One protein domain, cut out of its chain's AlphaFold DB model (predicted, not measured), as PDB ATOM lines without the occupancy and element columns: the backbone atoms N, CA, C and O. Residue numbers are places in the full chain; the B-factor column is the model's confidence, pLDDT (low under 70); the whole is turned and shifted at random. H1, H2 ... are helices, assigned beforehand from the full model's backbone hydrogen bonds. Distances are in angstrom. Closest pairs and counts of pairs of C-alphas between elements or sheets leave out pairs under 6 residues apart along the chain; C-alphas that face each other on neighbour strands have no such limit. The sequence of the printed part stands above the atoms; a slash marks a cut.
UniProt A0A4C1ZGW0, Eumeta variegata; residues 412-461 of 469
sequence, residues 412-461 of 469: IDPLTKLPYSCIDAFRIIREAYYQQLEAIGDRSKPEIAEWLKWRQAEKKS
ATOM      1  N   ILE A 412      20.779  79.362  18.737       96.62
ATOM      2  CA  ILE A 412      20.826  79.539  20.191       96.62
ATOM      3  C   ILE A 412      21.100  81.023  20.446       96.62
ATOM      4  O   ILE A 412      21.915  81.622  19.745       96.62
ATOM      5  N   ASP A 413      20.414  81.635  21.409       96.75
ATOM      6  CA  ASP A 413      20.703  83.014  21.813       96.75
ATOM      7  C   ASP A 413      22.000  83.073  22.647       96.75
ATOM      8  O   ASP A 413      22.056  82.413  23.684       96.75
ATOM      9  N   PRO A 414      23.026  83.863  22.273       96.31
ATOM     10  CA  PRO A 414      24.290  83.914  23.013       96.31
ATOM     11  C   PRO A 414      24.175  84.418  24.462       96.31
ATOM     12  O   PRO A 414      25.044  84.084  25.262       96.31
ATOM     13  N   LEU A 415      23.137  85.193  24.820       94.25
ATOM     14  CA  LEU A 415      22.971  85.693  26.196       94.25
ATOM     15  C   LEU A 415      22.138  84.756  27.079       94.25
ATOM     16  O   LEU A 415      22.622  84.333  28.124       94.25
ATOM     17  N   THR A 416      20.923  84.375  26.671       95.12
ATOM     18  CA  THR A 416      20.097  83.446  27.475       95.12
ATOM     19  C   THR A 416      20.502  81.978  27.336       95.12
ATOM     20  O   THR A 416      20.027  81.141  28.099       95.12
ATOM     21  N   LYS A 417      21.337  81.638  26.343       95.12
ATOM     22  CA  LYS A 417      21.676  80.264  25.922       95.12
ATOM     23  C   LYS A 417      20.455  79.423  25.513       95.12
ATOM     24  O   LYS A 417      20.573  78.212  25.338       95.12
ATOM     25  N   LEU A 418      19.289  80.047  25.305       95.56
ATOM     26  CA  LEU A 418      18.062  79.345  24.946       95.56
ATOM     27  C   LEU A 418      17.966  79.088  23.428       95.56
ATOM     28  O   LEU A 418      18.204  79.997  22.622       95.56
ATOM     29  N   PRO A 419      17.571  77.872  23.010       97.00
ATOM     30  CA  PRO A 419      17.327  77.543  21.609       97.00
ATOM     31  C   PRO A 419      16.054  78.220  21.071       97.00
ATOM     32  O   PRO A 419      15.006  78.243  21.728       97.00
ATOM     33  N   TYR A 420      16.105  78.725  19.832       96.44
ATOM     34  CA  TYR A 420      14.960  79.346  19.158       96.44
ATOM     35  C   TYR A 420      14.824  79.000  17.666       96.44
ATOM     36  O   TYR A 420      15.793  78.716  16.958       96.44
ATOM     37  N   SER A 421      13.580  79.003  17.173       95.88
ATOM     38  CA  SER A 421      13.224  78.633  15.791       95.88
ATOM     39  C   SER A 421      12.875  79.822  14.889       95.88
ATOM     40  O   SER A 421      13.040  79.731  13.672       95.88
ATOM     41  N   CYS A 422      12.378  80.928  15.455       94.06
ATOM     42  CA  CYS A 422      11.951  82.127  14.724       94.06
ATOM     43  C   CYS A 422      12.301  83.425  15.476       94.06
ATOM     44  O   CYS A 422      12.599  83.407  16.669       94.06
ATOM     45  N   ILE A 423      12.246  84.556  14.765       94.25
ATOM     46  CA  ILE A 423      12.599  85.885  15.294       94.25
ATOM     47  C   ILE A 423      11.650  86.312  16.424       94.25
ATOM     48  O   ILE A 423      12.091  86.912  17.399       94.25
ATOM     49  N   ASP A 424      10.366  85.965  16.346       93.69
ATOM     50  CA  ASP A 424       9.393  86.332  17.381       93.69
ATOM     51  C   ASP A 424       9.586  85.531  18.675       93.69
ATOM     52  O   ASP A 424       9.462  86.089  19.760       93.69
ATOM     53  N   ALA A 425      10.027  84.271  18.584       95.38
ATOM     54  CA  ALA A 425      10.472  83.518  19.757       95.38
ATOM     55  C   ALA A 425      11.724  84.145  20.398       95.38
ATOM     56  O   ALA A 425      11.792  84.233  21.618       95.38
ATOM     57  N   PHE A 426      12.681  84.637  19.599       95.38
ATOM     58  CA  PHE A 426      13.844  85.377  20.112       95.38
ATOM     59  C   PHE A 426      13.441  86.690  20.809       95.38
ATOM     60  O   PHE A 426      13.971  87.001  21.874       95.38
ATOM     61  N   ARG A 427      12.463  87.427  20.260       94.56
ATOM     62  CA  ARG A 427      11.880  88.616  20.912       94.56
ATOM     63  C   ARG A 427      11.286  88.262  22.276       94.56
ATOM     64  O   ARG A 427      11.667  88.886  23.257       94.56
ATOM     65  N   ILE A 428      10.431  87.236  22.346       94.06
ATOM     66  CA  ILE A 428       9.816  86.760  23.600       94.06
ATOM     67  C   ILE A 428      10.885  86.336  24.620       94.06
ATOM     68  O   ILE A 428      10.813  86.739  25.776       94.06
ATOM     69  N   ILE A 429      11.897  85.571  24.194       94.69
ATOM     70  CA  ILE A 429      13.008  85.121  25.051       94.69
ATOM     71  C   ILE A 429      13.751  86.310  25.668       94.69
ATOM     72  O   ILE A 429      14.008  86.315  26.872       94.69
ATOM     73  N   ARG A 430      14.068  87.339  24.872       94.69
ATOM     74  CA  ARG A 430      14.738  88.539  25.386       94.69
ATOM     75  C   ARG A 430      13.829  89.393  26.258       94.69
ATOM     76  O   ARG A 430      14.290  89.850  27.294       94.69
ATOM     77  N   GLU A 431      12.557  89.555  25.904       91.62
ATOM     78  CA  GLU A 431      11.580  90.269  26.734       91.62
ATOM     79  C   GLU A 431      11.461  89.634  28.131       91.62
ATOM     80  O   GLU A 431      11.551  90.338  29.134       91.62
ATOM     81  N   ALA A 432      11.360  88.302  28.200       93.50
ATOM     82  CA  ALA A 432      11.295  87.551  29.453       93.50
ATOM     83  C   ALA A 432      12.603  87.633  30.264       93.50
ATOM     84  O   ALA A 432      12.565  87.905  31.461       93.50
ATOM     85  N   TYR A 433      13.765  87.477  29.621       93.19
ATOM     86  CA  TYR A 433      15.067  87.646  30.282       93.19
ATOM     87  C   TYR A 433      15.247  89.055  30.863       93.19
ATOM     88  O   TYR A 433      15.735  89.231  31.979       93.19
ATOM     89  N   TYR A 434      14.795  90.080  30.144       91.75
ATOM     90  CA  TYR A 434      14.834  91.450  30.636       91.75
ATOM     91  C   TYR A 434      13.863  91.689  31.804       91.75
ATOM     92  O   TYR A 434      14.203  92.432  32.718       91.75
ATOM     93  N   GLN A 435      12.702  91.026  31.834       90.44
ATOM     94  CA  GLN A 435      11.803  91.035  32.998       90.44
ATOM     95  C   GLN A 435      12.425  90.324  34.213       90.44
ATOM     96  O   GLN A 435      12.270  90.795  35.337       90.44
ATOM     97  N   GLN A 436      13.192  89.246  34.005       90.62
ATOM     98  CA  GLN A 436      13.960  88.593  35.073       90.62
ATOM     99  C   GLN A 436      15.024  89.536  35.660       90.62
ATOM    100  O   GLN A 436      15.151  89.611  36.879       90.62
ATOM    101  N   LEU A 437      15.728  90.318  34.829       90.25
ATOM    102  CA  LEU A 437      16.657  91.353  35.311       90.25
ATOM    103  C   LEU A 437      15.954  92.495  36.069       90.25
ATOM    104  O   LEU A 437      16.525  93.028  37.012       90.25
ATOM    105  N   GLU A 438      14.724  92.863  35.701       89.19
ATOM    106  CA  GLU A 438      13.935  93.859  36.449       89.19
ATOM    107  C   GLU A 438      13.499  93.360  37.841       89.19
ATOM    108  O   GLU A 438      13.423  94.160  38.775       89.19
ATOM    109  N   ALA A 439      13.219  92.058  37.981       88.81
ATOM    110  CA  ALA A 439      12.709  91.451  39.213       88.81
ATOM    111  C   ALA A 439      13.806  90.931  40.164       88.81
ATOM    112  O   ALA A 439      13.662  91.048  41.377       88.81
ATOM    113  N   ILE A 440      14.883  90.350  39.619       91.75
ATOM    114  CA  ILE A 440      15.923  89.609  40.364       91.75
ATOM    115  C   ILE A 440      17.307  90.283  40.238       91.75
ATOM    116  O   ILE A 440      18.213  89.982  41.006       91.75
ATOM    117  N   GLY A 441      17.502  91.195  39.278       84.75
ATOM    118  CA  GLY A 441      18.824  91.730  38.936       84.75
ATOM    119  C   GLY A 441      19.499  92.551  40.043       84.75
ATOM    120  O   GLY A 441      18.923  93.507  40.568       84.75
ATOM    121  N   ASP A 442      20.763  92.219  40.321       86.81
ATOM    122  CA  ASP A 442      21.633  92.903  41.283       86.81
ATOM    123  C   ASP A 442      21.761  94.408  40.990       86.81
ATOM    124  O   ASP A 442      22.562  94.839  40.155       86.81
ATOM    125  N   ARG A 443      21.034  95.243  41.741       88.38
ATOM    126  CA  ARG A 443      21.131  96.714  41.645       88.38
ATOM    127  C   ARG A 443      22.475  97.276  42.133       88.38
ATOM    128  O   ARG A 443      22.728  98.462  41.954       88.38
ATOM    129  N   SER A 444      23.322  96.440  42.737       92.00
ATOM    130  CA  SER A 444      24.695  96.766  43.140       92.00
ATOM    131  C   SER A 444      25.675  96.828  41.963       92.00
ATOM    132  O   SER A 444      26.702  97.494  42.068       92.00
ATOM    133  N   LYS A 445      25.373  96.173  40.832       93.00
ATOM    134  CA  LYS A 445      26.203  96.235  39.618       93.00
ATOM    135  C   LYS A 445      25.821  97.490  38.817       93.00
ATOM    136  O   LYS A 445      24.677  97.567  38.361       93.00
ATOM    137  N   PRO A 446      26.735  98.463  38.615       92.75
ATOM    138  CA  PRO A 446      26.385  99.762  38.033       92.75
ATOM    139  C   PRO A 446      25.818  99.632  36.616       92.75
ATOM    140  O   PRO A 446      24.789 100.230  36.323       92.75
ATOM    141  N   GLU A 447      26.398  98.762  35.785       90.12
ATOM    142  CA  GLU A 447      25.925  98.469  34.422       90.12
ATOM    143  C   GLU A 447      24.449  98.030  34.389       90.12
ATOM    144  O   GLU A 447      23.661  98.505  33.569       90.12
ATOM    145  N   ILE A 448      24.051  97.147  35.316       90.25
ATOM    146  CA  ILE A 448      22.672  96.651  35.423       90.25
ATOM    147  C   ILE A 448      21.763  97.770  35.941       90.25
ATOM    148  O   ILE A 448      20.671  97.967  35.410       90.25
ATOM    149  N   ALA A 449      22.207  98.544  36.935       91.38
ATOM    150  CA  ALA A 449      21.439  99.657  37.488       91.38
ATOM    151  C   ALA A 449      21.200 100.790  36.469       91.38
ATOM    152  O   ALA A 449      20.102 101.347  36.412       91.38
ATOM    153  N   GLU A 450      22.189 101.125  35.640       93.06
ATOM    154  CA  GLU A 450      22.064 102.094  34.544       93.06
ATOM    155  C   GLU A 450      21.134 101.586  33.440       93.06
ATOM    156  O   GLU A 450      20.210 102.295  33.027       93.06
ATOM    157  N   TRP A 451      21.309 100.332  33.020       91.38
ATOM    158  CA  TRP A 451      20.440  99.706  32.031       91.38
ATOM    159  C   TRP A 451      18.984  99.602  32.516       91.38
ATOM    160  O   TRP A 451      18.063  99.860  31.739       91.38
ATOM    161  N   LEU A 452      18.751  99.314  33.803       90.75
ATOM    162  CA  LEU A 452      17.416  99.317  34.409       90.75
ATOM    163  C   LEU A 452      16.785 100.717  34.405       90.75
ATOM    164  O   LEU A 452      15.613 100.838  34.050       90.75
ATOM    165  N   LYS A 453      17.541 101.778  34.726       90.25
ATOM    166  CA  LYS A 453      17.060 103.175  34.639       90.25
ATOM    167  C   LYS A 453      16.651 103.536  33.207       90.25
ATOM    168  O   LYS A 453      15.547 104.041  32.995       90.25
ATOM    169  N   TRP A 454      17.496 103.227  32.219       90.38
ATOM    170  CA  TRP A 454      17.177 103.427  30.798       90.38
ATOM    171  C   TRP A 454      15.922 102.642  30.384       90.38
ATOM    172  O   TRP A 454      14.997 103.193  29.783       90.38
ATOM    173  N   ARG A 455      15.842 101.363  30.769       88.56
ATOM    174  CA  ARG A 455      14.715 100.493  30.427       88.56
ATOM    175  C   ARG A 455      13.406 100.961  31.060       88.56
ATOM    176  O   ARG A 455      12.383 100.917  30.386       88.56
ATOM    177  N   GLN A 456      13.413 101.450  32.300       85.44
ATOM    178  CA  GLN A 456      12.220 102.013  32.947       85.44
ATOM    179  C   GLN A 456      11.679 103.249  32.211       85.44
ATOM    180  O   GLN A 456      10.460 103.413  32.120       85.44
ATOM    181  N   ALA A 457      12.557 104.076  31.632       87.25
ATOM    182  CA  ALA A 457      12.149 105.195  30.787       87.25
ATOM    183  C   ALA A 457      11.523 104.718  29.461       87.25
ATOM    184  O   ALA A 457      10.446 105.187  29.088       87.25
ATOM    185  N   GLU A 458      12.144 103.758  28.761       82.00
ATOM    186  CA  GLU A 458      11.667 103.334  27.433       82.00
ATOM    187  C   GLU A 458      10.472 102.354  27.480       82.00
ATOM    188  O   GLU A 458       9.621 102.382  26.585       82.00
ATOM    189  N   LYS A 459      10.330 101.530  28.532       72.19
ATOM    190  CA  LYS A 459       9.286 100.485  28.664       72.19
ATOM    191  C   LYS A 459       7.856 101.022  28.527       72.19
ATOM    192  O   LYS A 459       7.008 100.338  27.955       72.19
ATOM    193  N   LYS A 460       7.596 102.266  28.955       61.00
ATOM    194  CA  LYS A 460       6.296 102.951  28.783       61.00
ATOM    195  C   LYS A 460       5.884 103.159  27.316       61.00
ATOM    196  O   LYS A 460       4.708 103.376  27.054       61.00
ATOM    197  N   SER A 461       6.819 103.091  26.366       57.62
ATOM    198  CA  SER A 461       6.567 103.354  24.938       57.62
ATOM    199  C   SER A 461       6.334 102.104  24.080       57.62
ATOM    200  O   SER A 461       5.950 102.228  22.918       57.62
TER     201      SER A 461
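AT A GLANCE: This is residues 412 to 461 of the 469 residues of a protein of Eumeta variegata (UniProt A0A4C1ZGW0). Starting from Ile 412, you meet a loop, residues 412 to 422, that folds back on itself before it leads into the beginning of H1; then H1 and H2 make an open V, joined at its corner by a tight link. The printed part has 50 residues with two named helices, H1 then H2, and no named strand: all helix. It is only just loose, close to compact, with a radius of gyration of the C-alphas of 12.1 A, and spans 33 by 24 by 15 A.

HOW THE PARTS SIT: Look first at H1, residues 423 to 440, then at H2, residues 446 to 459. They are close but not clearly touching; their closest C-alphas, of Glu 438 and Leu 452, are 6.8 A apart. They run opposite ways at a steep tilt of 61 degrees. In both helices every O i to N i+4 pair is within hydrogen-bond range.

IN THESE COORDINATES: Find C-alpha 423 at (12.599, 85.885, 15.294); from there H1 runs 25.6 A to C-alpha 440. H2 runs 19.5 A from C-alpha 446 to C-alpha 459 at (9.286, 100.485, 28.664).

THE WHOLE: The C-alphas farthest apart, of Ser 421 and Ser 444, are 34.8 A apart. The printed part has no cut. Confidence is low at residues 460 to 461, where pLDDT is under 70.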